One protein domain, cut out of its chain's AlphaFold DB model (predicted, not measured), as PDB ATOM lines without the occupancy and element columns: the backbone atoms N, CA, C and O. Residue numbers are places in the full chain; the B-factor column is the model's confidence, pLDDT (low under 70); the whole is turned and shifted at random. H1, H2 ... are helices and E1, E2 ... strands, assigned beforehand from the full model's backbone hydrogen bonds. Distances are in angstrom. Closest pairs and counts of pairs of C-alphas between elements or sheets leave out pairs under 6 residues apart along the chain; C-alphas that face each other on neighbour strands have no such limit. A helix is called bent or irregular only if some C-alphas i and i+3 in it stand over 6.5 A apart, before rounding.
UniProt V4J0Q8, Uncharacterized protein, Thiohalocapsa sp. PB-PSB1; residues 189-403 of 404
ATOM      1  N   ASN A 189     312.972 380.217 296.844       63.41
ATOM      2  CA  ASN A 189     311.737 379.717 297.444       63.41
ATOM      3  C   ASN A 189     310.518 380.629 297.172       63.41
ATOM      4  O   ASN A 189     309.413 380.132 296.955       63.41
ATOM      5  N   ASP A 190     310.721 381.947 297.115       79.56
ATOM      6  CA  ASP A 190     309.669 382.931 296.825       79.56
ATOM      7  C   ASP A 190     309.291 382.910 295.338       79.56
ATOM      8  O   ASP A 190     308.112 382.963 294.985       79.56
ATOM      9  N   LYS A 191     310.281 382.729 294.453       85.88
ATOM     10  CA  LYS A 191     310.075 382.571 293.005       85.88
ATOM     11  C   LYS A 191     309.174 381.374 292.675       85.88
ATOM     12  O   LYS A 191     308.245 381.502 291.876       85.88
ATOM     13  N   ILE A 192     309.422 380.219 293.302       87.88
ATOM     14  CA  ILE A 192     308.603 379.011 293.117       87.88
ATOM     15  C   ILE A 192     307.180 379.236 293.640       87.88
ATOM     16  O   ILE A 192     306.221 378.888 292.952       87.88
ATOM     17  N   ALA A 193     307.020 379.847 294.817       85.06
ATOM     18  CA  ALA A 193     305.702 380.119 295.389       85.06
ATOM     19  C   ALA A 193     304.837 380.996 294.464       85.06
ATOM     20  O   ALA A 193     303.687 380.650 294.185       85.06
ATOM     21  N   VAL A 194     305.415 382.070 293.914       86.88
ATOM     22  CA  VAL A 194     304.738 382.947 292.944       86.88
ATOM     23  C   VAL A 194     304.363 382.186 291.670       86.88
ATOM     24  O   VAL A 194     303.253 382.341 291.161       86.88
ATOM     25  N   ALA A 195     305.254 381.333 291.154       87.19
ATOM     26  CA  ALA A 195     304.979 380.521 289.969       87.19
ATOM     27  C   ALA A 195     303.812 379.540 290.192       87.19
ATOM     28  O   ALA A 195     302.944 379.403 289.328       87.19
ATOM     29  N   ILE A 196     303.752 378.899 291.364       85.56
ATOM     30  CA  ILE A 196     302.655 377.998 291.752       85.56
ATOM     31  C   ILE A 196     301.331 378.759 291.836       85.56
ATOM     32  O   ILE A 196     300.310 378.268 291.351       85.56
ATOM     33  N   GLU A 197     301.322 379.944 292.446       84.50
ATOM     34  CA  GLU A 197     300.119 380.773 292.547       84.50
ATOM     35  C   GLU A 197     299.615 381.188 291.159       84.50
ATOM     36  O   GLU A 197     298.438 380.987 290.842       84.50
ATOM     37  N   LYS A 198     300.519 381.673 290.294       84.62
ATOM     38  CA  LYS A 198     300.201 382.001 288.899       84.62
ATOM     39  C   LYS A 198     299.613 380.792 288.174       84.62
ATOM     40  O   LYS A 198     298.531 380.909 287.594       84.62
ATOM     41  N   LEU A 199     300.257 379.627 288.252       81.94
ATOM     42  CA  LEU A 199     299.797 378.427 287.555       81.94
ATOM     43  C   LEU A 199     298.432 377.950 288.070       81.94
ATOM     44  O   LEU A 199     297.549 377.680 287.265       81.94
ATOM     45  N   ASN A 200     298.201 377.933 289.386       79.31
ATOM     46  CA  ASN A 200     296.902 377.568 289.965       79.31
ATOM     47  C   ASN A 200     295.781 378.543 289.593       79.31
ATOM     48  O   ASN A 200     294.644 378.117 289.393       79.31
ATOM     49  N   SER A 201     296.086 379.840 289.480       78.75
ATOM     50  CA  SER A 201     295.097 380.839 289.055       78.75
ATOM     51  C   SER A 201     294.633 380.617 287.611       78.75
ATOM     52  O   SER A 201     293.471 380.850 287.280       78.75
ATOM     53  N   GLN A 202     295.535 380.124 286.762       75.19
ATOM     54  CA  GLN A 202     295.294 379.892 285.344       75.19
ATOM     55  C   GLN A 202     294.711 378.501 285.075       75.19
ATOM     56  O   GLN A 202     293.796 378.341 284.265       75.19
ATOM     57  N   LEU A 203     295.223 377.502 285.789       76.69
ATOM     58  CA  LEU A 203     294.977 376.079 285.605       76.69
ATOM     59  C   LEU A 203     294.635 375.433 286.952       76.69
ATOM     60  O   LEU A 203     295.448 374.708 287.512       76.69
ATOM     61  N   PRO A 204     293.433 375.643 287.512       83.62
ATOM     62  CA  PRO A 204     293.062 375.075 288.809       83.62
ATOM     63  C   PRO A 204     292.725 373.570 288.709       83.62
ATOM     64  O   PRO A 204     291.631 373.141 289.080       83.62
ATOM     65  N   LEU A 205     293.645 372.752 288.179       86.81
ATOM     66  CA  LEU A 205     293.443 371.328 287.881       86.81
ATOM     67  C   LEU A 205     293.066 370.536 289.130       86.81
ATOM     68  O   LEU A 205     292.111 369.767 289.096       86.81
ATOM     69  N   GLN A 206     293.759 370.765 290.247       89.19
ATOM     70  CA  GLN A 206     293.461 370.071 291.498       89.19
ATOM     71  C   GLN A 206     292.037 370.371 291.981       89.19
ATOM     72  O   GLN A 206     291.295 369.453 292.320       89.19
ATOM     73  N   ALA A 207     291.626 371.643 291.965       89.00
ATOM     74  CA  ALA A 207     290.281 372.033 292.379       89.00
ATOM     75  C   ALA A 207     289.205 371.436 291.454       89.00
ATOM     76  O   ALA A 207     288.188 370.935 291.932       89.00
ATOM     77  N   ARG A 208     289.448 371.433 290.135       90.75
ATOM     78  CA  ARG A 208     288.569 370.801 289.135       90.75
ATOM     79  C   ARG A 208     288.449 369.295 289.367       90.75
ATOM     80  O   ARG A 208     287.342 368.769 289.392       90.75
ATOM     81  N   GLN A 209     289.569 368.615 289.609       94.38
ATOM     82  CA  GLN A 209     289.608 367.179 289.871       94.38
ATOM     83  C   GLN A 209     288.888 366.819 291.182       94.38
ATOM     84  O   GLN A 209     288.113 365.867 291.219       94.38
ATOM     85  N   GLN A 210     289.085 367.598 292.249       93.62
ATOM     86  CA  GLN A 210     288.423 367.395 293.544       93.62
ATOM     87  C   GLN A 210     286.910 367.639 293.496       93.62
ATOM     88  O   GLN A 210     286.173 367.079 294.306       93.62
ATOM     89  N   ALA A 211     286.437 368.451 292.549       94.69
ATOM     90  CA  ALA A 211     285.014 368.675 292.321       94.69
ATOM     91  C   ALA A 211     284.328 367.524 291.557       94.69
ATOM     92  O   ALA A 211     283.101 367.528 291.422       94.69
ATOM     93  N   LEU A 212     285.085 366.540 291.052       95.38
ATOM     94  CA  LEU A 212     284.521 365.414 290.316       95.38
ATOM     95  C   LEU A 212     283.756 364.442 291.233       95.38
ATOM     96  O   LEU A 212     284.194 364.136 292.343       95.38
ATOM     97  N   PRO A 213     282.659 363.842 290.738       95.94
ATOM     98  CA  PRO A 213     282.056 362.669 291.359       95.94
ATOM     99  C   PRO A 213     283.065 361.513 291.507       95.94
ATOM    100  O   PRO A 213     283.934 361.360 290.643       95.94
ATOM    101  N   PRO A 214     282.912 360.619 292.507       96.12
ATOM    102  CA  PRO A 214     283.882 359.550 292.782       96.12
ATOM    103  C   PRO A 214     284.241 358.663 291.578       96.12
ATOM    104  O   PRO A 214     285.403 358.292 291.407       96.12
ATOM    105  N   ALA A 215     283.264 358.353 290.718       95.75
ATOM    106  CA  ALA A 215     283.490 357.563 289.505       95.75
ATOM    107  C   ALA A 215     284.363 358.305 288.478       95.75
ATOM    108  O   ALA A 215     285.283 357.718 287.915       95.75
ATOM    109  N   LEU A 216     284.132 359.609 288.278       96.88
ATOM    110  CA  LEU A 216     284.922 360.430 287.354       96.88
ATOM    111  C   LEU A 216     286.315 360.736 287.902       96.88
ATOM    112  O   LEU A 216     287.275 360.728 287.139       96.88
ATOM    113  N   LEU A 217     286.445 360.937 289.216       96.62
ATOM    114  CA  LEU A 217     287.746 361.051 289.875       96.62
ATOM    115  C   LEU A 217     288.578 359.777 289.668       96.62
ATOM    116  O   LEU A 217     289.750 359.842 289.301       96.62
ATOM    117  N   SER A 218     287.951 358.612 289.857       96.44
ATOM    118  CA  SER A 218     288.592 357.312 289.628       96.44
ATOM    119  C   SER A 218     288.982 357.128 288.160       96.44
ATOM    120  O   SER A 218     290.087 356.673 287.879       96.44
ATOM    121  N   ALA A 219     288.111 357.530 287.231       97.12
ATOM    122  CA  ALA A 219     288.387 357.511 285.799       97.12
ATOM    123  C   ALA A 219     289.568 358.408 285.414       97.12
ATOM    124  O   ALA A 219     290.474 357.952 284.722       97.12
ATOM    125  N   HIS A 220     289.607 359.651 285.895       97.44
ATOM    126  CA  HIS A 220     290.698 360.581 285.600       97.44
ATOM    127  C   HIS A 220     292.048 360.075 286.119       97.44
ATOM    128  O   HIS A 220     293.021 360.032 285.369       97.44
ATOM    129  N   ARG A 221     292.098 359.586 287.365       97.00
ATOM    130  CA  ARG A 221     293.315 358.978 287.929       97.00
ATOM    131  C   ARG A 221     293.745 357.720 287.176       97.00
ATOM    132  O   ARG A 221     294.941 357.501 286.992       97.00
ATOM    133  N   ALA A 222     292.791 356.906 286.726       97.25
ATOM    134  CA  ALA A 222     293.084 355.732 285.914       97.25
ATOM    135  C   ALA A 222     293.669 356.119 284.547       97.25
ATOM    136  O   ALA A 222     294.662 355.522 284.153       97.25
ATOM    137  N   ILE A 223     293.138 357.153 283.883       97.06
ATOM    138  CA  ILE A 223     293.702 357.695 282.634       97.06
ATOM    139  C   ILE A 223     295.157 358.128 282.837       97.06
ATOM    140  O   ILE A 223     296.023 357.707 282.074       97.06
ATOM    141  N   LEU A 224     295.439 358.922 283.878       96.25
ATOM    142  CA  LEU A 224     296.798 359.384 284.181       96.25
ATOM    143  C   LEU A 224     297.761 358.214 284.395       96.25
ATOM    144  O   LEU A 224     298.838 358.172 283.807       96.25
ATOM    145  N   ARG A 225     297.356 357.236 285.210       95.88
ATOM    146  CA  ARG A 225     298.166 356.046 285.476       95.88
ATOM    147  C   ARG A 225     298.413 355.223 284.210       95.88
ATOM    148  O   ARG A 225     299.551 354.854 283.963       95.88
ATOM    149  N   THR A 226     297.389 354.968 283.393       96.56
ATOM    150  CA  THR A 226     297.544 354.202 282.144       96.56
ATOM    151  C   THR A 226     298.448 354.927 281.144       96.56
ATOM    152  O   THR A 226     299.254 354.275 280.483       96.56
ATOM    153  N   LEU A 227     298.407 356.262 281.079       95.00
ATOM    154  CA  LEU A 227     299.352 357.033 280.264       95.00
ATOM    155  C   LEU A 227     300.800 356.804 280.715       95.00
ATOM    156  O   LEU A 227     301.649 356.501 279.879       95.00
ATOM    157  N   ALA A 228     301.068 356.881 282.020       93.69
ATOM    158  CA  ALA A 228     302.412 356.686 282.565       93.69
ATOM    159  C   ALA A 228     302.914 355.235 282.455       93.69
ATOM    160  O   ALA A 228     304.082 355.004 282.156       93.69
ATOM    161  N   GLU A 229     302.047 354.253 282.708       93.62
ATOM    162  CA  GLU A 229     302.422 352.834 282.776       93.62
ATOM    163  C   GLU A 229     302.385 352.132 281.414       93.62
ATOM    164  O   GLU A 229     303.108 351.155 281.199       93.62
ATOM    165  N   GLU A 230     301.544 352.594 280.487       94.38
ATOM    166  CA  GLU A 230     301.282 351.903 279.221       94.38
ATOM    167  C   GLU A 230     301.502 352.768 277.974       94.38
ATOM    168  O   GLU A 230     301.544 352.217 276.873       94.38
ATOM    169  N   GLY A 231     301.658 354.091 278.103       92.56
ATOM    170  CA  GLY A 231     301.839 354.986 276.953       92.56
ATOM    171  C   GLY A 231     300.579 355.180 276.104       92.56
ATOM    172  O   GLY A 231     300.649 355.617 274.957       92.56
ATOM    173  N   ARG A 232     299.409 354.825 276.644       93.94
ATOM    174  CA  ARG A 232     298.099 354.959 275.996       93.94
ATOM    175  C   ARG A 232     297.070 355.481 276.991       93.94
ATOM    176  O   ARG A 232     297.287 355.456 278.195       93.94
ATOM    177  N   THR A 233     295.917 355.897 276.491       94.25
ATOM    178  CA  THR A 233     294.760 356.179 277.347       94.25
ATOM    179  C   THR A 233     293.910 354.922 277.593       94.25
ATOM    180  O   THR A 233     294.140 353.861 276.993       94.25
ATOM    181  N   LEU A 234     292.884 355.063 278.433       95.31
ATOM    182  CA  LEU A 234     291.826 354.069 278.571       95.31
ATOM    183  C   LEU A 234     291.008 353.950 277.280       95.31
ATOM    184  O   LEU A 234     290.650 354.938 276.636       95.31
ATOM    185  N   THR A 235     290.659 352.717 276.941       94.56
ATOM    186  CA  THR A 235     289.626 352.402 275.954       94.56
ATOM    187  C   THR A 235     288.235 352.735 276.499       94.56
ATOM    188  O   THR A 235     288.030 352.858 277.708       94.56
ATOM    189  N   ASN A 236     287.241 352.831 275.612       92.06
ATOM    190  CA  ASN A 236     285.854 353.065 276.026       92.06
ATOM    191  C   ASN A 236     285.315 351.944 276.926       92.06
ATOM    192  O   ASN A 236     284.548 352.234 277.839       92.06
ATOM    193  N   ASP A 237     285.744 350.697 276.715       94.62
ATOM    194  CA  ASP A 237     285.343 349.557 277.547       94.62
ATOM    195  C   ASP A 237     285.975 349.634 278.945       94.62
ATOM    196  O   ASP A 237     285.305 349.419 279.956       94.62
ATOM    197  N   GLU A 238     287.256 350.008 279.033       96.75
ATOM    198  CA  GLU A 238     287.918 350.249 280.320       96.75
ATOM    199  C   GLU A 238     287.279 351.426 281.068       96.75
ATOM    200  O   GLU A 238     287.085 351.349 282.281       96.75
ATOM    201  N   LEU A 239     286.889 352.488 280.355       95.62
ATOM    202  CA  LEU A 239     286.171 353.613 280.947       95.62
ATOM    203  C   LEU A 239     284.766 353.194 281.410       95.62
ATOM    204  O   LEU A 239     284.359 353.545 282.519       95.62
ATOM    205  N   ALA A 240     284.052 352.386 280.620       95.94
ATOM    206  CA  ALA A 240     282.738 351.844 280.964       95.94
ATOM    207  C   ALA A 240     282.760 351.027 282.264       95.94
ATOM    208  O   ALA A 240     281.807 351.091 283.038       95.94
ATOM    209  N   ASN A 241     283.856 350.319 282.554       96.75
ATOM    210  CA  ASN A 241     284.017 349.597 283.820       96.75
ATOM    211  C   ASN A 241     284.068 350.528 285.045       96.75
ATOM    212  O   ASN A 241     283.780 350.088 286.156       96.75
ATOM    213  N   LEU A 242     284.426 351.803 284.856       96.06
ATOM    214  CA  LEU A 242     284.543 352.794 285.928       96.06
ATOM    215  C   LEU A 242     283.283 353.654 286.076       96.06
ATOM    216  O   LEU A 242     282.912 354.005 287.196       96.06
ATOM    217  N   VAL A 243     282.630 354.002 284.962       95.88
ATOM    218  CA  VAL A 243     281.509 354.966 284.946       95.88
ATOM    219  C   VAL A 243     280.166 354.359 284.523       95.88
ATOM    220  O   VAL A 243     279.151 355.054 284.531       95.88
ATOM    221  N   GLY A 244     280.141 353.070 284.178       94.44
ATOM    222  CA  GLY A 244     279.001 352.383 283.573       94.44
ATOM    223  C   GLY A 244     278.956 352.552 282.049       94.44
ATOM    224  O   GLY A 244     279.369 353.579 281.513       94.44
ATOM    225  N   ALA A 245     278.422 351.549 281.342       88.94
ATOM    226  CA  ALA A 245     278.379 351.524 279.874       88.94
ATOM    227  C   ALA A 245     277.667 352.746 279.267       88.94
ATOM    228  O   ALA A 245     278.180 353.364 278.336       88.94
ATOM    229  N   ASP A 246     276.541 353.159 279.856       90.88
ATOM    230  CA  ASP A 246     275.778 354.329 279.399       90.88
ATOM    231  C   ASP A 246     276.412 355.670 279.832       90.88
ATOM    232  O   ASP A 246     275.990 356.737 279.389       90.88
ATOM    233  N   GLY A 247     277.432 355.633 280.701       92.44
ATOM    234  CA  GLY A 247     278.079 356.806 281.295       92.44
ATOM    235  C   GLY A 247     279.328 357.301 280.560       92.44
ATOM    236  O   GLY A 247     279.808 358.392 280.862       92.44
ATOM    237  N   VAL A 248     279.854 356.540 279.594       95.00
ATOM    238  CA  VAL A 248     281.136 356.824 278.912       95.00
ATOM    239  C   VAL A 248     281.140 358.198 278.241       95.00
ATOM    240  O   VAL A 248     282.024 359.009 278.504       95.00
ATOM    241  N   ALA A 249     280.141 358.493 277.406       92.69
ATOM    242  CA  ALA A 249     280.085 359.759 276.672       92.69
ATOM    243  C   ALA A 249     279.983 360.967 277.620       92.69
ATOM    244  O   ALA A 249     280.702 361.949 277.450       92.69
ATOM    245  N   ALA A 250     279.149 360.860 278.659       93.06
ATOM    246  CA  ALA A 250     278.997 361.902 279.672       93.06
ATOM    247  C   ALA A 250     280.280 362.098 280.495       93.06
ATOM    248  O   ALA A 250     280.617 363.224 280.852       93.06
ATOM    249  N   ALA A 251     281.018 361.020 280.778       95.19
ATOM    250  CA  ALA A 251     282.307 361.093 281.453       95.19
ATOM    251  C   ALA A 251     283.350 361.829 280.606       95.19
ATOM    252  O   ALA A 251     284.008 362.734 281.112       95.19
ATOM    253  N   ILE A 252     283.467 361.484 279.321       91.81
ATOM    254  CA  ILE A 252     284.390 362.139 278.383       91.81
ATOM    255  C   ILE A 252     284.047 363.624 278.240       91.81
ATOM    256  O   ILE A 252     284.926 364.475 278.378       91.81
ATOM    257  N   GLU A 253     282.767 363.946 278.029       87.81
ATOM    258  CA  GLU A 253     282.294 365.328 277.942       87.81
ATOM    259  C   GLU A 253     282.611 366.107 279.221       87.81
ATOM    260  O   GLU A 253     283.121 367.226 279.152       87.81
ATOM    261  N   ARG A 254     282.350 365.512 280.390       89.62
ATOM    262  CA  ARG A 254     282.573 366.173 281.674       89.62
ATOM    263  C   ARG A 254     284.053 366.400 281.958       89.62
ATOM    264  O   ARG A 254     284.421 367.511 282.318       89.62
ATOM    265  N   LEU A 255     284.891 365.378 281.786       89.69
ATOM    266  CA  LEU A 255     286.332 365.479 282.015       89.69
ATOM    267  C   LEU A 255     286.985 366.480 281.052       89.69
ATOM    268  O   LEU A 255     287.851 367.244 281.468       89.69
ATOM    269  N   GLY A 256     286.561 366.497 279.784       84.00
ATOM    270  CA  GLY A 256     287.051 367.469 278.805       84.00
ATOM    271  C   GLY A 256     286.539 368.883 279.077       84.00
ATOM    272  O   GLY A 256     287.287 369.845 278.948       84.00
ATOM    273  N   GLY A 257     285.280 369.030 279.504       76.62
ATOM    274  CA  GLY A 257     284.694 370.319 279.883       76.62
ATOM    275  C   GLY A 257     285.314 370.926 281.146       76.62
ATOM    276  O   GLY A 257     285.452 372.145 281.226       76.62
ATOM    277  N   ASP A 258     285.729 370.078 282.089       80.12
ATOM    278  CA  ASP A 258     286.512 370.462 283.268       80.12
ATOM    279  C   ASP A 258     288.014 370.567 282.960       80.12
ATOM    280  O   ASP A 258     288.792 370.842 283.870       80.12
ATOM    281  N   ASP A 259     288.422 370.409 281.694       75.31
ATOM    282  CA  ASP A 259     289.780 370.702 281.229       75.31
ATOM    283  C   ASP A 259     290.854 369.796 281.869       75.31
ATOM    284  O   ASP A 259     291.995 370.191 282.104       75.31
ATOM    285  N   LEU A 260     290.448 368.566 282.200       84.44
ATOM    286  CA  LEU A 260     291.262 367.551 282.871       84.44
ATOM    287  C   LEU A 260     291.841 366.514 281.900       84.44
ATOM    288  O   LEU A 260     292.771 365.788 282.262       84.44
ATOM    289  N   VAL A 261     291.284 366.429 280.689       87.75
ATOM    290  CA  VAL A 261     291.701 365.508 279.625       87.75
ATOM    291  C   VAL A 261     291.722 366.211 278.271       87.75
ATOM    292  O   VAL A 261     290.886 367.070 277.991       87.75
ATOM    293  N   VAL A 262     292.643 365.787 277.412       78.25
ATOM    294  CA  VAL A 262     292.702 366.159 275.996       78.25
ATOM    295  C   VAL A 262     291.798 365.211 275.224       78.25
ATOM    296  O   VAL A 262     291.859 363.997 275.428       78.25
ATOM    297  N   LEU A 263     290.953 365.746 274.347       80.56
ATOM    298  CA  LEU A 263     290.016 364.960 273.542       80.56
ATOM    299  C   LEU A 263     290.360 365.016 272.059       80.56
ATOM    300  O   LEU A 263     290.882 366.026 271.585       80.56
ATOM    301  N   ASP A 264     289.977 363.965 271.334       77.44
ATOM    302  CA  ASP A 264     290.016 363.947 269.876       77.44
ATOM    303  C   ASP A 264     289.054 364.969 269.251       77.44
ATOM    304  O   ASP A 264     288.195 365.557 269.915       77.44
ATOM    305  N   ALA A 265     289.200 365.196 267.943       68.44
ATOM    306  CA  ALA A 265     288.430 366.209 267.220       68.44
ATOM    307  C   ALA A 265     286.906 366.014 267.340       68.44
ATOM    308  O   ALA A 265     286.155 366.993 267.394       68.44
ATOM    309  N   ASP A 266     286.461 364.759 267.420       74.50
ATOM    310  CA  ASP A 266     285.050 364.392 267.550       74.50
ATOM    311  C   ASP A 266     284.556 364.393 269.009       74.50
ATOM    312  O   ASP A 266     283.357 364.245 269.249       74.50
ATOM    313  N   LYS A 267     285.448 364.609 269.986       76.81
ATOM    314  CA  LYS A 267     285.177 364.558 271.434       76.81
ATOM    315  C   LYS A 267     284.611 363.218 271.901       76.81
ATOM    316  O   LYS A 267     283.798 363.156 272.821       76.81
ATOM    317  N   THR A 268     285.033 362.144 271.252       79.62
ATOM    318  CA  THR A 268     284.590 360.777 271.537       79.62
ATOM    319  C   THR A 268     285.661 359.934 272.206       79.62
ATOM    320  O   THR A 268     285.344 358.867 272.729       79.62
ATOM    321  N   LYS A 269     286.915 360.397 272.195       83.62
ATOM    322  CA  LYS A 269     288.054 359.695 272.783       83.62
ATOM    323  C   LYS A 269     288.937 360.650 273.558       83.62
ATOM    324  O   LYS A 269     289.145 361.792 273.157       83.62
ATOM    325  N   VAL A 270     289.497 360.138 274.643       88.62
ATOM    326  CA  VAL A 270     290.566 360.803 275.382       88.62
ATOM    327  C   VAL A 270     291.882 360.541 274.655       88.62
ATOM    328  O   VAL A 270     292.203 359.393 274.385       88.62
ATOM    329  N   LEU A 271     292.644 361.583 274.345       85.12
ATOM    330  CA  LEU A 271     293.986 361.489 273.764       85.12
ATOM    331  C   LEU A 271     295.086 361.693 274.808       85.12
ATOM    332  O   LEU A 271     296.208 361.239 274.614       85.12
ATOM    333  N   GLY A 272     294.778 362.337 275.927       89.81
ATOM    334  CA  GLY A 272     295.760 362.656 276.954       89.81
ATOM    335  C   GLY A 272     295.115 363.214 278.210       89.81
ATOM    336  O   GLY A 272     293.903 363.424 278.268       89.81
ATOM    337  N   ALA A 273     295.932 363.463 279.216       90.00
ATOM    338  CA  ALA A 273     295.568 364.141 280.447       90.00
ATOM    339  C   ALA A 273     296.845 364.692 281.074       90.00
ATOM    340  O   ALA A 273     297.855 363.992 281.119       90.00
ATOM    341  N   TYR A 274     296.795 365.921 281.581       84.19
ATOM    342  CA  TYR A 274     297.977 366.582 282.120       84.19
ATOM    343  C   TYR A 274     298.727 365.744 283.154       84.19
ATOM    344  O   TYR A 274     298.104 365.301 284.121       84.19
ATOM    345  N   PRO A 275     300.053 365.585 283.013       90.94
ATOM    346  CA  PRO A 275     300.958 366.267 282.063       90.94
ATOM    347  C   PRO A 275     301.172 365.557 280.699       90.94
ATOM    348  O   PRO A 275     301.941 366.024 279.859       90.94
ATOM    349  N   MET A 276     300.531 364.413 280.456       93.50
ATOM    350  CA  MET A 276     300.854 363.492 279.356       93.50
ATOM    351  C   MET A 276     299.835 363.501 278.210       93.50
ATOM    352  O   MET A 276     298.643 363.753 278.389       93.50
ATOM    353  N   THR A 277     300.288 363.128 277.018       88.75
ATOM    354  CA  THR A 277     299.440 362.929 275.841       88.75
ATOM    355  C   THR A 277     299.934 361.767 274.977       88.75
ATOM    356  O   THR A 277     301.105 361.386 275.016       88.75
ATOM    357  N   THR A 278     299.017 361.180 274.208       87.56
ATOM    358  CA  THR A 278     299.332 360.228 273.130       87.56
ATOM    359  C   THR A 278     299.554 360.923 271.788       87.56
ATOM    360  O   THR A 278     300.004 360.286 270.839       87.56
ATOM    361  N   GLU A 279     299.238 362.216 271.693       82.81
ATOM    362  CA  GLU A 279     299.544 363.008 270.507       82.81
ATOM    363  C   GLU A 279     301.046 363.244 270.387       82.81
ATOM    364  O   GLU A 279     301.767 363.295 271.383       82.81
ATOM    365  N   GLU A 280     301.519 363.379 269.152       80.88
ATOM    366  CA  GLU A 280     302.921 363.670 268.891       80.88
ATOM    367  C   GLU A 280     303.258 365.093 269.342       80.88
ATOM    368  O   GLU A 280     302.605 366.057 268.934       80.88
ATOM    369  N   THR A 281     304.295 365.225 270.165       82.56
ATOM    370  CA  THR A 281     304.842 366.514 270.599       82.56
ATOM    371  C   THR A 281     306.353 366.506 270.419       82.56
ATOM    372  O   THR A 281     306.938 365.486 270.077       82.56
ATOM    373  N   VAL A 282     307.008 367.640 270.659       83.12
ATOM    374  CA  VAL A 282     308.476 367.694 270.676       83.12
ATOM    375  C   VAL A 282     309.081 367.093 271.952       83.12
ATOM    376  O   VAL A 282     310.298 366.979 272.028       83.12
ATOM    377  N   HIS A 283     308.262 366.739 272.951       93.75
ATOM    378  CA  HIS A 283     308.694 366.256 274.261       93.75
ATOM    379  C   HIS A 283     308.370 364.766 274.409       93.75
ATOM    380  O   HIS A 283     307.279 364.387 274.841       93.75
ATOM    381  N   HIS A 284     309.336 363.919 274.071       95.69
ATOM    382  CA  HIS A 284     309.194 362.468 274.132       95.69
ATOM    383  C   HIS A 284     309.749 361.927 275.442       95.69
ATOM    384  O   HIS A 284     310.876 362.238 275.829       95.69
ATOM    385  N   LEU A 285     308.972 361.095 276.126       97.81
ATOM    386  CA  LEU A 285     309.353 360.491 277.393       97.81
ATOM    387  C   LEU A 285     309.430 358.972 277.251       97.81
ATOM    388  O   LEU A 285     308.633 358.343 276.553       97.81
ATOM    389  N   LYS A 286     310.353 358.368 277.996       97.62
ATOM    390  CA  LYS A 286     310.329 356.945 278.340       97.62
ATOM    391  C   LYS A 286     310.188 356.814 279.846       97.62
ATOM    392  O   LYS A 286     311.166 356.999 280.562       97.62
ATOM    393  N   VAL A 287     308.994 356.473 280.311       95.38
ATOM    394  CA  VAL A 287     308.679 356.257 281.728       95.38
ATOM    395  C   VAL A 287     308.829 354.772 282.021       95.38
ATOM    396  O   VAL A 287     308.098 353.960 281.453       95.38
ATOM    397  N   ASN A 288     309.818 354.379 282.828       86.38
ATOM    398  CA  ASN A 288     310.143 352.965 283.083       86.38
ATOM    399  C   ASN A 288     310.233 352.118 281.785       86.38
ATOM    400  O   ASN A 288     309.805 350.962 281.730       86.38
ATOM    401  N   GLY A 289     310.749 352.715 280.702       85.00
ATOM    402  CA  GLY A 289     310.895 352.081 279.384       85.00
ATOM    403  C   GLY A 289     309.663 352.123 278.466       85.00
ATOM    404  O   GLY A 289     309.729 351.600 277.352       85.00
ATOM    405  N   ARG A 290     308.552 352.743 278.880       91.38
ATOM    406  CA  ARG A 290     307.335 352.918 278.068       91.38
ATOM    407  C   ARG A 290     307.272 354.319 277.477       91.38
ATOM    408  O   ARG A 290     307.506 355.293 278.182       91.38
ATOM    409  N   ALA A 291     306.985 354.407 276.179       95.31
ATOM    410  CA  ALA A 291     306.947 355.676 275.466       95.31
ATOM    411  C   ALA A 291     305.632 356.423 275.725       95.31
ATOM    412  O   ALA A 291     304.562 355.833 275.594       95.31
ATOM    413  N   VAL A 292     305.722 357.708 276.047       95.44
ATOM    414  CA  VAL A 292     304.592 358.641 276.157       95.44
ATOM    415  C   VAL A 292     305.095 360.041 275.814       95.44
ATOM    416  O   VAL A 292     306.293 360.298 275.913       95.44
ATOM    417  N   ASN A 293     304.215 360.952 275.414       92.31
ATOM    418  CA  ASN A 293     304.597 362.334 275.144       92.31
ATOM    419  C   ASN A 293     304.123 363.250 276.278       92.31
ATOM    420  O   ASN A 293     303.121 362.976 276.944       92.31
ATOM    421  N   ALA A 294     304.840 364.348 276.494       90.94
ATOM    422  CA  ALA A 294     304.415 365.429 277.377       90.94
ATOM    423  C   ALA A 294     303.948 366.628 276.558       90.94
ATOM    424  O   ALA A 294     304.383 366.834 275.423       90.94
ATOM    425  N   ILE A 295     303.053 367.427 277.132       84.75
ATOM    426  CA  ILE A 295     302.461 368.569 276.427       84.75
ATOM    427  C   ILE A 295     303.445 369.753 276.369       84.75
ATOM    428  O   ILE A 295     303.475 370.464 275.367       84.75
ATOM    429  N   CYS A 296     304.290 369.937 277.389       88.25
ATOM    430  CA  CYS A 296     305.321 370.980 277.435       88.25
ATOM    431  C   CYS A 296     306.598 370.555 278.199       88.25
ATOM    432  O   CYS A 296     306.694 369.435 278.706       88.25
ATOM    433  N   ALA A 297     307.584 371.457 278.319       92.25
ATOM    434  CA  ALA A 297     308.841 371.178 279.021       92.25
ATOM    435  C   ALA A 297     308.657 370.915 280.526       92.25
ATOM    436  O   ALA A 297     309.261 369.991 281.071       92.25
ATOM    437  N   LEU A 298     307.798 371.694 281.198       93.94
ATOM    438  CA  LEU A 298     307.482 371.470 282.612       93.94
ATOM    439  C   LEU A 298     306.775 370.126 282.800       93.94
ATOM    440  O   LEU A 298     307.159 369.353 283.672       93.94
ATOM    441  N   ASP A 299     305.789 369.841 281.947       93.38
ATOM    442  CA  ASP A 299     305.039 368.586 281.931       93.38
ATOM    443  C   ASP A 299     305.973 367.371 281.818       93.38
ATOM    444  O   ASP A 299     305.790 366.376 282.518       93.38
ATOM    445  N   ALA A 300     307.024 367.470 280.998       95.69
ATOM    446  CA  ALA A 300     308.002 366.399 280.851       95.69
ATOM    447  C   ALA A 300     308.740 366.081 282.165       95.69
ATOM    448  O   ALA A 300     308.924 364.912 282.508       95.69
ATOM    449  N   LEU A 301     309.123 367.113 282.923       97.38
ATOM    450  CA  LEU A 301     309.890 366.983 284.168       97.38
ATOM    451  C   LEU A 301     309.057 366.486 285.357       97.38
ATOM    452  O   LEU A 301     309.610 366.008 286.348       97.38
ATOM    453  N   VAL A 302     307.731 366.601 285.301       95.44
ATOM    454  CA  VAL A 302     306.861 366.276 286.445       95.44
ATOM    455  C   VAL A 302     306.318 364.852 286.422       95.44
ATOM    456  O   VAL A 302     305.846 364.370 287.451       95.44
ATOM    457  N   VAL A 303     306.438 364.135 285.304       96.31
ATOM    458  CA  VAL A 303     306.009 362.729 285.233       96.31
ATOM    459  C   VAL A 303     306.821 361.854 286.194       96.31
ATOM    460  O   VAL A 303     306.246 361.040 286.914       96.31
ATOM    461  N   ALA A 304     308.139 362.053 286.278       97.00
ATOM    462  CA  ALA A 304     308.995 361.303 287.199       97.00
ATOM    463  C   ALA A 304     308.571 361.440 288.680       97.00
ATOM    464  O   ALA A 304     308.356 360.407 289.318       97.00
ATOM    465  N   PRO A 305     308.389 362.649 289.259       96.88
ATOM    466  CA  PRO A 305     307.971 362.792 290.654       96.88
ATOM    467  C   PRO A 305     306.514 362.385 290.913       96.88
ATOM    468  O   PRO A 305     306.196 362.020 292.042       96.88
ATOM    469  N   MET A 306     305.624 362.402 289.911       95.31
ATOM    470  CA  MET A 306     304.249 361.898 290.077       95.31
ATOM    471  C   MET A 306     304.204 360.403 290.406       95.31
ATOM    472  O   MET A 306     303.342 359.977 291.173       95.31
ATOM    473  N   TYR A 307     305.128 359.616 289.854       94.25
ATOM    474  CA  TYR A 307     305.119 358.154 289.965       94.25
ATOM    475  C   TYR A 307     306.366 357.572 290.643       94.25
ATOM    476  O   TYR A 307     306.516 356.354 290.669       94.25
ATOM    477  N   ASP A 308     307.250 358.426 291.170       94.31
ATOM    478  CA  ASP A 308     308.588 358.051 291.659       94.31
ATOM    479  C   ASP A 308     309.346 357.147 290.663       94.31
ATOM    480  O   ASP A 308     309.927 356.117 291.005       94.31
ATOM    481  N   ALA A 309     309.275 357.518 289.383       94.19
ATOM    482  CA  ALA A 309     309.744 356.710 288.262       94.19
ATOM    483  C   ALA A 309     311.072 357.216 287.688       94.19
ATOM    484  O   ALA A 309     311.421 358.395 287.828       94.19
ATOM    485  N   GLU A 310     311.775 356.320 286.991       96.56
ATOM    486  CA  GLU A 310     312.876 356.690 286.104       96.56
ATOM    487  C   GLU A 310     312.295 357.151 284.763       96.56
ATOM    488  O   GLU A 310     311.496 356.441 284.135       96.56
ATOM    489  N   VAL A 311     312.681 358.349 284.327       98.25
ATOM    490  CA  VAL A 311     312.199 358.959 283.087       98.25
ATOM    491  C   VAL A 311     313.370 359.472 282.259       98.25
ATOM    492  O   VAL A 311     314.163 360.297 282.718       98.25
ATOM    493  N   ALA A 312     313.438 359.009 281.012       98.44
ATOM    494  CA  ALA A 312     314.268 359.611 279.976       98.44
ATOM    495  C   ALA A 312     313.425 360.594 279.162       98.44
ATOM    496  O   ALA A 312     312.360 360.218 278.678       98.44
ATOM    497  N   ILE A 313     313.904 361.821 278.999       98.62
ATOM    498  CA  ILE A 313     313.231 362.903 278.280       98.62
ATOM    499  C   ILE A 313     314.095 363.278 277.079       98.62
ATOM    500  O   ILE A 313     315.276 363.584 277.239       98.62
ATOM    501  N   GLU A 314     313.503 363.289 275.891       98.19
ATOM    502  CA  GLU A 314     314.096 363.798 274.656       98.19
ATOM    503  C   GLU A 314     313.264 364.990 274.162       98.19
ATOM    504  O   GLU A 314     312.040 364.912 274.064       98.19
ATOM    505  N   SER A 315     313.929 366.111 273.893       96.06
ATOM    506  CA  SER A 315     313.303 367.375 273.502       96.06
ATOM    507  C   SER A 315     314.247 368.217 272.638       96.06
ATOM    508  O   SER A 315     315.296 367.748 272.189       96.06
ATOM    509  N   ARG A 316     313.887 369.478 272.387       90.56
ATOM    510  CA  ARG A 316     314.740 370.490 271.758       90.56
ATOM    511  C   ARG A 316     314.706 371.808 272.520       90.56
ATOM    512  O   ARG A 316     313.706 372.123 273.165       90.56
ATOM    513  N   CYS A 317     315.797 372.561 272.423       90.12
ATOM    514  CA  CYS A 317     315.853 373.960 272.815       90.12
ATOM    515  C   CYS A 317     314.918 374.778 271.920       90.12
ATOM    516  O   CYS A 317     314.981 374.661 270.697       90.12
ATOM    517  N   GLN A 318     314.084 375.629 272.515       85.62
ATOM    518  CA  GLN A 318     313.143 376.454 271.751       85.62
ATOM    519  C   GLN A 318     313.836 377.503 270.877       85.62
ATOM    520  O   GLN A 318     313.339 377.841 269.810       85.62
ATOM    521  N   VAL A 319     314.976 378.025 271.333       82.12
ATOM    522  CA  VAL A 319     315.690 379.112 270.647       82.12
ATOM    523  C   VAL A 319     316.588 378.568 269.539       82.12
ATOM    524  O   VAL A 319     316.583 379.080 268.426       82.12
ATOM    525  N   THR A 320     317.362 377.524 269.833       82.12
ATOM    526  CA  THR A 320     318.413 377.031 268.927       82.12
ATOM    527  C   THR A 320     318.020 375.767 268.169       82.12
ATOM    528  O   THR A 320     318.651 375.424 267.172       82.12
ATOM    529  N   GLY A 321     316.991 375.047 268.627       82.62
ATOM    530  CA  GLY A 321     316.624 373.727 268.109       82.62
ATOM    531  C   GLY A 321     317.556 372.589 268.548       82.62
ATOM    532  O   GLY A 321     317.317 371.435 268.157       82.62
ATOM    533  N   GLU A 322     318.585 372.890 269.353       91.31
ATOM    534  CA  GLU A 322     319.566 371.923 269.852       91.31
ATOM    535  C   GLU A 322     318.861 370.785 270.608       91.31
ATOM    536  O   GLU A 322     317.977 371.056 271.430       91.31
ATOM    537  N   PRO A 323     319.179 369.505 270.328       92.12
ATOM    538  CA  PRO A 323     318.591 368.385 271.049       92.12
ATOM    539  C   PRO A 323     318.884 368.448 272.549       92.12
ATOM    540  O   PRO A 323     320.034 368.536 272.967       92.12
ATOM    541  N   ILE A 324     317.835 368.310 273.356       97.62
ATOM    542  CA  ILE A 324     317.926 368.255 274.814       97.62
ATOM    543  C   ILE A 324     317.595 366.843 275.273       97.62
ATOM    544  O   ILE A 324     316.592 366.264 274.852       97.62
ATOM    545  N   ARG A 325     318.442 366.291 276.143       98.69
ATOM    546  CA  ARG A 325     318.204 365.000 276.795       98.69
ATOM    547  C   ARG A 325     318.324 365.155 278.296       98.69
ATOM    548  O   ARG A 325     319.361 365.588 278.786       98.69
ATOM    549  N   VAL A 326     317.282 364.776 279.025       98.69
ATOM    550  CA  VAL A 326     317.270 364.797 280.492       98.69
ATOM    551  C   VAL A 326     316.964 363.396 280.999       98.69
ATOM    552  O   VAL A 326     316.063 362.727 280.502       98.69
ATOM    553  N   HIS A 327     317.728 362.938 281.982       98.31
ATOM    554  CA  HIS A 327     317.496 361.675 282.675       98.31
ATOM    555  C   HIS A 327     317.175 361.994 284.132       98.31
ATOM    556  O   HIS A 327     317.939 362.702 284.792       98.31
ATOM    557  N   GLN A 328     316.044 361.505 284.629       98.06
ATOM    558  CA  GLN A 328     315.486 361.905 285.918       98.06
ATOM    559  C   GLN A 328     314.968 360.692 286.695       98.06
ATOM    560  O   GLN A 328     314.392 359.778 286.113       98.06
ATOM    561  N   GLN A 329     315.140 360.704 288.019       97.25
ATOM    562  CA  GLN A 329     314.549 359.740 288.950       97.25
ATOM    563  C   GLN A 329     313.763 360.488 290.021       97.25
ATOM    564  O   GLN A 329     314.353 361.196 290.844       97.25
ATOM    565  N   GLY A 330     312.439 360.320 290.039       95.94
ATOM    566  CA  GLY A 330     311.571 361.043 290.968       95.94
ATOM    567  C   GLY A 330     311.833 362.554 290.901       95.94
ATOM    568  O   GLY A 330     311.738 363.166 289.840       95.94
ATOM    569  N   HIS A 331     312.225 363.159 292.020       97.06
ATOM    570  CA  HIS A 331     312.555 364.590 292.096       97.06
ATOM    571  C   HIS A 331     313.980 364.958 291.656       97.06
ATOM    572  O   HIS A 331     314.333 366.132 291.675       97.06
ATOM    573  N   ARG A 332     314.828 363.984 291.322       97.88
ATOM    574  CA  ARG A 332     316.260 364.207 291.110       97.88
ATOM    575  C   ARG A 332     316.624 364.122 289.634       97.88
ATOM    576  O   ARG A 332     316.446 363.074 289.014       97.88
ATOM    577  N   ILE A 333     317.251 365.174 289.114       98.25
ATOM    578  CA  ILE A 333     317.934 365.132 287.820       98.25
ATOM    579  C   ILE A 333     319.215 364.297 287.956       98.25
ATOM    580  O   ILE A 333     320.047 364.533 288.836       98.25
ATOM    581  N   LEU A 334     319.358 363.277 287.112       97.94
ATOM    582  CA  LEU A 334     320.537 362.411 287.056       97.94
ATOM    583  C   LEU A 334     321.567 362.943 286.058       97.94
ATOM    584  O   LEU A 334     322.763 362.929 286.347       97.94
ATOM    585  N   SER A 335     321.103 363.419 284.902       98.38
ATOM    586  CA  SER A 335     321.934 364.042 283.871       98.38
ATOM    587  C   SER A 335     321.101 364.936 282.954       98.38
ATOM    588  O   SER A 335     319.914 364.681 282.750       98.38
ATOM    589  N   ALA A 336     321.748 365.939 282.362       98.31
ATOM    590  CA  ALA A 336     321.180 366.797 281.331       98.31
ATOM    591  C   ALA A 336     322.222 367.064 280.231       98.31
ATOM    592  O   ALA A 336     323.404 367.249 280.518       98.31
ATOM    593  N   GLU A 337     321.768 367.053 278.982       98.06
ATOM    594  CA  GLU A 337     322.526 367.383 277.775       98.06
ATOM    595  C   GLU A 337     321.734 368.427 276.963       98.06
ATOM    596  O   GLU A 337     320.499 368.362 276.966       98.06
ATOM    597  N   PRO A 338     322.400 369.366 276.262       95.69
ATOM    598  CA  PRO A 338     323.842 369.414 275.968       95.69
ATOM    599  C   PRO A 338     324.717 369.923 277.124       95.69
ATOM    600  O   PRO A 338     325.929 369.725 277.113       95.69
ATOM    601  N   SER A 339     324.110 370.539 278.137       95.38
ATOM    602  CA  SER A 339     324.786 371.085 279.313       95.38
ATOM    603  C   SER A 339     324.084 370.639 280.594       95.38
ATOM    604  O   SER A 339     322.878 370.398 280.607       95.38
ATOM    605  N   ALA A 340     324.818 370.606 281.709       94.38
ATOM    606  CA  ALA A 340     324.211 370.459 283.032       94.38
ATOM    607  C   ALA A 340     323.317 371.660 283.406       94.38
ATOM    608  O   ALA A 340     322.523 371.557 284.335       94.38
ATOM    609  N   ASP A 341     323.451 372.781 282.688       97.00
ATOM    610  CA  ASP A 341     322.729 374.029 282.939       97.00
ATOM    611  C   ASP A 341     321.499 374.245 282.044       97.00
ATOM    612  O   ASP A 341     321.058 375.381 281.882       97.00
ATOM    613  N   VAL A 342     320.938 373.182 281.454       98.31
ATOM    614  CA  VAL A 342     319.643 373.255 280.751       98.31
ATOM    615  C   VAL A 342     318.607 373.948 281.647       98.31
ATOM    616  O   VAL A 342     318.524 373.685 282.849       98.31
ATOM    617  N   ARG A 343     317.801 374.840 281.069       98.00
ATOM    618  CA  ARG A 343     316.783 375.624 281.786       98.00
ATOM    619  C   ARG A 343     315.384 375.347 281.265       98.00
ATOM    620  O   ARG A 343     315.199 374.850 280.155       98.00
ATOM    621  N   VAL A 344     314.395 375.726 282.068       97.00
ATOM    622  CA  VAL A 344     312.991 375.800 281.656       97.00
ATOM    623  C   VAL A 344     312.551 377.255 281.648       97.00
ATOM    624  O   VAL A 344     312.644 377.936 282.663       97.00
ATOM    625  N   GLY A 345     312.060 377.738 280.514       92.81
ATOM    626  CA  GLY A 345     311.418 379.043 280.397       92.81
ATOM    627  C   GLY A 345     309.907 378.900 280.500       92.81
ATOM    628  O   GLY A 345     309.344 377.988 279.906       92.81
ATOM    629  N   VAL A 346     309.244 379.799 281.223       88.19
ATOM    630  CA  VAL A 346     307.783 379.906 281.279       88.19
ATOM    631  C   VAL A 346     307.382 381.300 280.834       88.19
ATOM    632  O   VAL A 346     307.792 382.292 281.436       88.19
ATOM    633  N   ARG A 347     306.568 381.387 279.782       84.69
ATOM    634  CA  ARG A 347     305.929 382.639 279.369       84.69
ATOM    635  C   ARG A 347     304.520 382.715 279.947       84.69
ATOM    636  O   ARG A 347     303.624 382.017 279.480       84.69
ATOM    637  N   TRP A 348     304.316 383.581 280.930       76.19
ATOM    638  CA  TRP A 348     303.051 383.823 281.618       76.19
ATOM    639  C   TRP A 348     302.118 384.695 280.765       76.19
ATOM    640  O   TRP A 348     302.071 385.917 280.894       76.19
ATOM    641  N   GLN A 349     301.357 384.073 279.866       66.06
ATOM    642  CA  GLN A 349     300.247 384.727 279.159       66.06
ATOM    643  C   GLN A 349     298.901 384.345 279.787       66.06
ATOM    644  O   GLN A 349     298.787 383.331 280.472       66.06
ATOM    645  N   GLN A 350     297.867 385.164 279.564       49.84
ATOM    646  CA  GLN A 350     296.499 384.810 279.951       49.84
ATOM    647  C   GLN A 350     296.054 383.577 279.145       49.84
ATOM    648  O   GLN A 350     296.148 383.611 277.915       49.84
ATOM    649  N   PRO A 351     295.571 382.495 279.786       43.28
ATOM    650  CA  PRO A 351     295.109 381.318 279.065       43.28
ATOM    651  C   PRO A 351     293.973 381.682 278.103       43.28
ATOM    652  O   PRO A 351     292.928 382.189 278.517       43.28
ATOM    653  N   GLY A 352     294.146 381.371 276.816       43.38
ATOM    654  CA  GLY A 352     293.002 381.165 275.933       43.38
ATOM    655  C   GLY A 352     292.151 380.014 276.483       43.38
ATOM    656  O   GLY A 352     292.664 379.100 277.123       43.38
ATOM    657  N   ALA A 353     290.830 380.068 276.307       35.97
ATOM    658  CA  ALA A 353     289.921 379.119 276.956       35.97
ATOM    659  C   ALA A 353     290.253 377.636 276.658       35.97
ATOM    660  O   ALA A 353     290.322 377.254 275.490       35.97
ATOM    661  N   CYS A 354     290.294 376.827 277.732       40.69
ATOM    662  CA  CYS A 354     290.570 375.377 277.806       40.69
ATOM    663  C   CYS A 354     292.062 375.017 277.681       40.69
ATOM    664  O   CYS A 354     292.584 374.920 276.574       40.69
ATOM    665  N   ALA A 355     292.725 374.781 278.814       44.03
ATOM    666  CA  ALA A 355     294.118 374.355 278.920       44.03
ATOM    667  C   ALA A 355     294.443 373.121 278.088       44.03
ATOM    668  O   ALA A 355     295.363 373.191 277.285       44.03
ATOM    669  N   ALA A 356     293.634 372.064 278.208       41.78
ATOM    670  CA  ALA A 356     293.764 370.751 277.584       41.78
ATOM    671  C   ALA A 356     293.859 370.804 276.062       41.78
ATOM    672  O   ALA A 356     294.381 369.881 275.451       41.78
ATOM    673  N   HIS A 357     293.403 371.892 275.443       37.97
ATOM    674  CA  HIS A 357     293.551 372.114 274.008       37.97
ATOM    675  C   HIS A 357     294.423 373.325 273.665       37.97
ATOM    676  O   HIS A 357     294.628 373.573 272.483       37.97
ATOM    677  N   SER A 358     294.873 374.117 274.648       38.97
ATOM    678  CA  SER A 358     295.265 375.516 274.423       38.97
ATOM    679  C   SER A 358     296.288 376.094 275.399       38.97
ATOM    680  O   SER A 358     296.216 377.297 275.639       38.97
ATOM    681  N   MET A 359     297.208 375.336 276.006       43.00
ATOM    682  CA  MET A 359     298.168 375.981 276.920       43.00
ATOM    683  C   MET A 359     298.997 377.062 276.204       43.00
ATOM    684  O   MET A 359     300.004 376.791 275.567       43.00
ATOM    685  N   CYS A 360     298.556 378.314 276.372       40.88
ATOM    686  CA  CYS A 360     299.224 379.559 276.000       40.88
ATOM    687  C   CYS A 360     300.409 379.877 276.928       40.88
ATOM    688  O   CYS A 360     301.005 380.948 276.823       40.88
ATOM    689  N   LEU A 361     300.753 378.966 277.840       52.84
ATOM    690  CA  LEU A 361     302.018 378.996 278.552       52.84
ATOM    691  C   LEU A 361     303.039 378.278 277.680       52.84
ATOM    692  O   LEU A 361     303.091 377.051 277.644       52.84
ATOM    693  N   GLU A 362     303.836 379.061 276.959       66.50
ATOM    694  CA  GLU A 362     305.033 378.543 276.304       66.50
ATOM    695  C   GLU A 362     306.012 378.160 277.423       66.50
ATOM    696  O   GLU A 362     306.722 379.008 277.968       66.50
ATOM    697  N   MET A 363     305.932 376.895 277.844       86.19
ATOM    698  CA  MET A 363     306.848 376.268 278.787       86.19
ATOM    699  C   MET A 363     307.852 375.445 277.996       86.19
ATOM    700  O   MET A 363     307.517 374.392 277.448       86.19
ATOM    701  N   VAL A 364     309.075 375.943 277.912       89.38
ATOM    702  CA  VAL A 364     310.064 375.489 276.936       89.38
ATOM    703  C   VAL A 364     311.367 375.098 277.596       89.38
ATOM    704  O   VAL A 364     311.732 375.648 278.632       89.38
ATOM    705  N   PHE A 365     312.086 374.169 276.976       96.19
ATOM    706  CA  PHE A 365     313.469 373.909 277.343       96.19
ATOM    707  C   PHE A 365     314.409 374.885 276.630       96.19
ATOM    708  O   PHE A 365     314.180 375.274 275.481       96.19
ATOM    709  N   LEU A 366     315.482 375.251 277.320       95.75
ATOM    710  CA  LEU A 366     316.538 376.146 276.861       95.75
ATOM    711  C   LEU A 366     317.874 375.447 277.136       95.75
ATOM    712  O   LEU A 366     318.055 374.868 278.206       95.75
ATOM    713  N   GLU A 367     318.775 375.435 276.155       94.81
ATOM    714  CA  GLU A 367     319.982 374.589 276.174       94.81
ATOM    715  C   GLU A 367     320.957 374.901 277.319       94.81
ATOM    716  O   GLU A 367     321.646 373.999 277.800       94.81
ATOM    717  N   ASP A 368     320.979 376.152 277.780       97.19
ATOM    718  CA  ASP A 368     321.799 376.635 278.887       97.19
ATOM    719  C   ASP A 368     321.237 377.938 279.493       97.19
ATOM    720  O   ASP A 368     320.276 378.534 278.988       97.19
ATOM    721  N   GLY A 369     321.841 378.392 280.596       96.00
ATOM    722  CA  GLY A 369     321.482 379.642 281.261       96.00
ATOM    723  C   GLY A 369     321.734 380.903 280.433       96.00
ATOM    724  O   GLY A 369     321.059 381.904 280.648       96.00
ATOM    725  N   ASP A 370     322.670 380.898 279.487       95.75
ATOM    726  CA  ASP A 370     322.956 382.080 278.660       95.75
ATOM    727  C   ASP A 370     321.849 382.295 277.627       95.75
ATOM    728  O   ASP A 370     321.360 383.407 277.421       95.75
ATOM    729  N   THR A 371     321.405 381.208 277.006       92.94
ATOM    730  CA  THR A 371     320.257 381.176 276.105       92.94
ATOM    731  C   THR A 371     318.969 381.492 276.845       92.94
ATOM    732  O   THR A 371     318.123 382.208 276.310       92.94
ATOM    733  N   ALA A 372     318.826 381.028 278.086       94.31
ATOM    734  CA  ALA A 372     317.653 381.328 278.888       94.31
ATOM    735  C   ALA A 372     317.553 382.806 279.290       94.31
ATOM    736  O   ALA A 372     316.499 383.410 279.082       94.31
ATOM    737  N   ARG A 373     318.660 383.425 279.724       93.31
ATOM    738  CA  ARG A 373     318.703 384.870 279.997       93.31
ATOM    739  C   ARG A 373     318.353 385.694 278.761       93.31
ATOM    740  O   ARG A 373     317.472 386.544 278.845       93.31
ATOM    741  N   ARG A 374     318.944 385.379 277.601       90.44
ATOM    742  CA  ARG A 374     318.589 386.032 276.326       90.44
ATOM    743  C   ARG A 374     317.112 385.864 275.988       90.44
ATOM    744  O   ARG A 374     316.444 386.837 275.672       90.44
ATOM    745  N   TRP A 375     316.566 384.655 276.132       87.25
ATOM    746  CA  TRP A 375     315.149 384.395 275.870       87.25
ATOM    747  C   TRP A 375     314.208 385.219 276.766       87.25
ATOM    748  O   TRP A 375     313.123 385.611 276.316       87.25
ATOM    749  N   VAL A 376     314.601 385.483 278.018       87.62
ATOM    750  CA  VAL A 376     313.871 386.372 278.934       87.62
ATOM    751  C   VAL A 376     314.019 387.840 278.518       87.62
ATOM    752  O   VAL A 376     313.011 388.535 278.445       87.62
ATOM    753  N   GLU A 377     315.237 388.301 278.224       85.38
ATOM    754  CA  GLU A 377     315.557 389.707 277.919       85.38
ATOM    755  C   GLU A 377     315.039 390.180 276.551       85.38
ATOM    756  O   GLU A 377     314.538 391.297 276.429       85.38
ATOM    757  N   GLU A 378     315.141 389.340 275.520       73.69
ATOM    758  CA  GLU A 378     314.804 389.672 274.126       73.69
ATOM    759  C   GLU A 378     313.298 389.529 273.827       73.69
ATOM    760  O   GLU A 378     312.829 389.869 272.742       73.69
ATOM    761  N   GLY A 379     312.508 389.011 274.772       59.84
ATOM    762  CA  GLY A 379     311.095 388.708 274.565       59.84
ATOM    763  C   GLY A 379     310.117 389.767 275.068       59.84
ATOM    764  O   GLY A 379     310.227 390.242 276.191       59.84
ATOM    765  N   GLU A 380     309.052 390.031 274.307       54.84
ATOM    766  CA  GLU A 380     307.865 390.706 274.848       54.84
ATOM    767  C   GLU A 380     307.064 389.750 275.769       54.84
ATOM    768  O   GLU A 380     306.798 388.595 275.415       54.84
ATOM    769  N   GLY A 381     306.640 390.233 276.945       66.94
ATOM    770  CA  GLY A 381     305.732 389.528 277.864       66.94
ATOM    771  C   GLY A 381     306.337 389.143 279.221       66.94
ATOM    772  O   GLY A 381     307.530 389.286 279.458       66.94
ATOM    773  N   ASP A 382     305.489 388.660 280.134       81.50
ATOM    774  CA  ASP A 382     305.905 388.172 281.457       81.50
ATOM    775  C   ASP A 382     306.569 386.795 281.297       81.50
ATOM    776  O   ASP A 382     305.892 385.793 281.065       81.50
ATOM    777  N   LYS A 383     307.901 386.748 281.345       87.19
ATOM    778  CA  LYS A 383     308.702 385.526 281.213       87.19
ATOM    779  C   LYS A 383     309.474 385.251 282.494       87.19
ATOM    780  O   LYS A 383     309.949 386.160 283.169       87.19
ATOM    781  N   THR A 384     309.637 383.979 282.827       90.75
ATOM    782  CA  THR A 384     310.467 383.548 283.955       90.75
ATOM    783  C   THR A 384     311.231 382.294 283.568       90.75
ATOM    784  O   THR A 384     310.632 381.333 283.094       90.75
ATOM    785  N   GLU A 385     312.545 382.292 283.766       94.19
ATOM    786  CA  GLU A 385     313.366 381.086 283.641       94.19
ATOM    787  C   GLU A 385     313.465 380.336 284.971       94.19
ATOM    788  O   GLU A 385     313.340 380.940 286.033       94.19
ATOM    789  N   PHE A 386     313.737 379.038 284.925       96.06
ATOM    790  CA  PHE A 386     313.954 378.157 286.068       96.06
ATOM    791  C   PHE A 386     315.121 377.209 285.777       96.06
ATOM    792  O   PHE A 386     315.316 376.782 284.636       96.06
ATOM    793  N   THR A 387     315.890 376.843 286.807       97.44
ATOM    794  CA  THR A 387     316.764 375.656 286.718       97.44
ATOM    795  C   THR A 387     315.899 374.396 286.547       97.44
ATOM    796  O   THR A 387     314.701 374.423 286.848       97.44
ATOM    797  N   LEU A 388     316.477 373.268 286.116       97.56
ATOM    798  CA  LEU A 388     315.734 371.999 286.108       97.56
ATOM    799  C   LEU A 388     315.213 371.626 287.503       97.56
ATOM    800  O   LEU A 388     314.053 371.246 287.629       97.56
ATOM    801  N   ASP A 389     316.028 371.776 288.550       96.56
ATOM    802  CA  ASP A 389     315.618 371.454 289.924       96.56
ATOM    803  C   ASP A 389     314.487 372.369 290.421       96.56
ATOM    804  O   ASP A 389     313.529 371.900 291.040       96.56
ATOM    805  N   GLU A 390     314.554 373.669 290.112       95.94
ATOM    806  CA  GLU A 390     313.480 374.620 290.415       95.94
ATOM    807  C   GLU A 390     312.193 374.240 289.674       95.94
ATOM    808  O   GLU A 390     311.124 374.226 290.283       95.94
ATOM    809  N   ALA A 391     312.288 373.891 288.386       95.69
ATOM    810  CA  ALA A 391     311.151 373.485 287.567       95.69
ATOM    811  C   ALA A 391     310.520 372.174 288.063       95.69
ATOM    812  O   ALA A 391     309.297 372.075 288.134       95.69
ATOM    813  N   VAL A 392     311.330 371.194 288.477       96.62
ATOM    814  CA  VAL A 392     310.845 369.953 289.099       96.62
ATOM    815  C   VAL A 392     310.121 370.255 290.412       96.62
ATOM    816  O   VAL A 392     309.020 369.748 290.623       96.62
ATOM    817  N   ALA A 393     310.680 371.091 291.290       92.31
ATOM    818  CA  ALA A 393     310.048 371.452 292.563       92.31
ATOM    819  C   ALA A 393     308.723 372.213 292.365       92.31
ATOM    820  O   ALA A 393     307.703 371.886 292.988       92.31
ATOM    821  N   PHE A 394     308.735 373.192 291.460       89.31
ATOM    822  CA  PHE A 394     307.574 373.967 291.035       89.31
ATOM    823  C   PHE A 394     306.474 373.061 290.474       89.31
ATOM    824  O   PHE A 394     305.357 373.039 290.995       89.31
ATOM    825  N   GLY A 395     306.793 372.283 289.444       90.94
ATOM    826  CA  GLY A 395     305.821 371.456 288.752       90.94
ATOM    827  C   GLY A 395     305.305 370.304 289.616       90.94
ATOM    828  O   GLY A 395     304.104 370.027 289.625       90.94
ATOM    829  N   ALA A 396     306.164 369.670 290.423       92.56
ATOM    830  CA  ALA A 396     305.737 368.605 291.327       92.56
ATOM    831  C   ALA A 396     304.724 369.106 292.366       92.56
ATOM    832  O   ALA A 396     303.755 368.407 292.658       92.56
ATOM    833  N   SER A 397     304.895 370.327 292.879       89.88
ATOM    834  CA  SER A 397     303.934 370.936 293.810       89.88
ATOM    835  C   SER A 397     302.542 371.113 293.195       89.88
ATOM    836  O   SER A 397     301.547 371.085 293.918       89.88
ATOM    837  N   PHE A 398     302.462 371.250 291.871       88.81
ATOM    838  CA  PHE A 398     301.216 371.434 291.135       88.81
ATOM    839  C   PHE A 398     300.583 370.112 290.656       88.81
ATOM    840  O   PHE A 398     299.380 369.920 290.824       88.81
ATOM    841  N   PHE A 399     301.368 369.172 290.112       91.50
ATOM    842  CA  PHE A 399     300.837 367.950 289.481       91.50
ATOM    843  C   PHE A 399     300.782 366.714 290.389       91.50
ATOM    844  O   PHE A 399     299.860 365.908 290.255       91.50
ATOM    845  N   VAL A 400     301.708 366.548 291.343       93.00
ATOM    846  CA  VAL A 400     301.697 365.393 292.270       93.00
ATOM    847  C   VAL A 400     300.371 365.259 293.040       93.00
ATOM    848  O   VAL A 400     299.915 364.130 293.241       93.00
ATOM    849  N   PRO A 401     299.690 366.346 293.457       93.31
ATOM    850  CA  PRO A 401     298.384 366.226 294.098       93.31
ATOM    851  C   PRO A 401     297.284 365.592 293.235       93.31
ATOM    852  O   PRO A 401     296.273 365.192 293.796       93.31
ATOM    853  N   LEU A 402     297.451 365.484 291.909       91.12
ATOM    854  CA  LEU A 402     296.460 364.860 291.020       91.12
ATOM    855  C   LEU A 402     296.463 363.325 291.092       91.12
ATOM    856  O   LEU A 402     295.482 362.687 290.703       91.12
ATOM    857  N   VAL A 403     297.556 362.724 291.569       91.31
ATOM    858  CA  VAL A 403     297.735 361.261 291.650       91.31
ATOM    859  C   VAL A 403     297.699 360.715 293.080       91.31
ATOM    860  O   VAL A 403     297.653 359.501 293.266       91.31
TER     861      VAL A 403
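What this domain is: This is residues 189 to 403 of the 404 residues of an uncharacterized protein of Thiohalocapsa sp. PB-PSB1 (UniProt V4J0Q8). Two crossed helices, H6 and H9, make the middle: H6 packs on a strongly twisted five-stranded sheet, and its first residues meet a three-stranded sheet whose other face is covered by H8. At the opposite end of the long axis from H8, H3, H4 and H5 form a helical head. The printed part has 215 residues, with nine named helices and nine named strands in the order H1 H2 H3 H4 H5 E1 E2 E3 H6 E4 E5 E6 E7 H7 E8 H8 E9 H9, a mixed class. Both sheets, E3 E2 E4 E5 E6 and E8 E7 E9, are antiparallel; the whole is compact, with a radius of gyration of the C-alphas of 16.9 A and spans of 55 by 35 by 31 A.

Where its parts are: Find C-alpha 189 at (311.737, 379.717, 297.444); H1 runs from there to 202, 20.4 A. Next come H2, 205 to 210, H3, 214 to 230, 23.3 A, H4, 236 to 243, and H5, 245 to 257, irregular with C-alphas 246 and 249 7.4 A apart. Strands E1, 270 to 273, E2, 283 to 287, and E3, 290 to 294, lead to H6, 297 to 307, only just irregular with C-alphas 301 and 304 6.50 A apart. Read on through E4, 310 to 316, E5, 323 to 329, 20.3 A, E6, 332 to 337, E7, 343 to 348, H7, 355 to 358, E8, 362 to 366, H8, 369 to 377, and E9, 382 to 387. H9, 388 to 402, only just irregular with C-alphas 398 and 401 6.6 A apart, ends at C-alpha 402 at (296.460, 364.860, 291.020).

How they stand to each other: Look first at E4, E5 and E6, a meander, each strand the antiparallel neighbour of the one before: N 313 and O 326 are 2.8 A apart, N 327 and O 335 2.9 A. H3 and H6 are on the same face of this sheet. H6 touches H9 at a steep tilt of 58 degrees, the C-alphas of Met 306 and Val 400 closest at 4.9 A. In the other sheet, N 346 and O 384 of E7 and E9 are 2.8 A apart; H8 and H9 are on opposite faces. H1 touches H9, Ile 192 to Phe 394, 5.6 A between C-alphas; H2 touches H9 too, Gln 206 to Leu 402, 6.0 A. H3 and H4 form a hairpin, and H4 touches H5 about perpendicular, 88 degrees. E1 pairs with no named strand; H7 is close to but not clearly touching H5. Every O i to N i+4 pair is within hydrogen-bond range in H1, H2, H3 and H8, against 3 of 4 in H4, 7 of 9 in H5, 4 of 7 in H6 and 8 of 11 in H9; H7 is too short for one.

The domain as a whole: The farthest C-alphas, of Asp 246 and Asp 370, are 54.7 A apart. The printed part has no cut, and its long link is residues 258 to 269. Mean pLDDT of the printed part is 87.7, under 70 at 189, 265, 349 to 362 and 379 to 381.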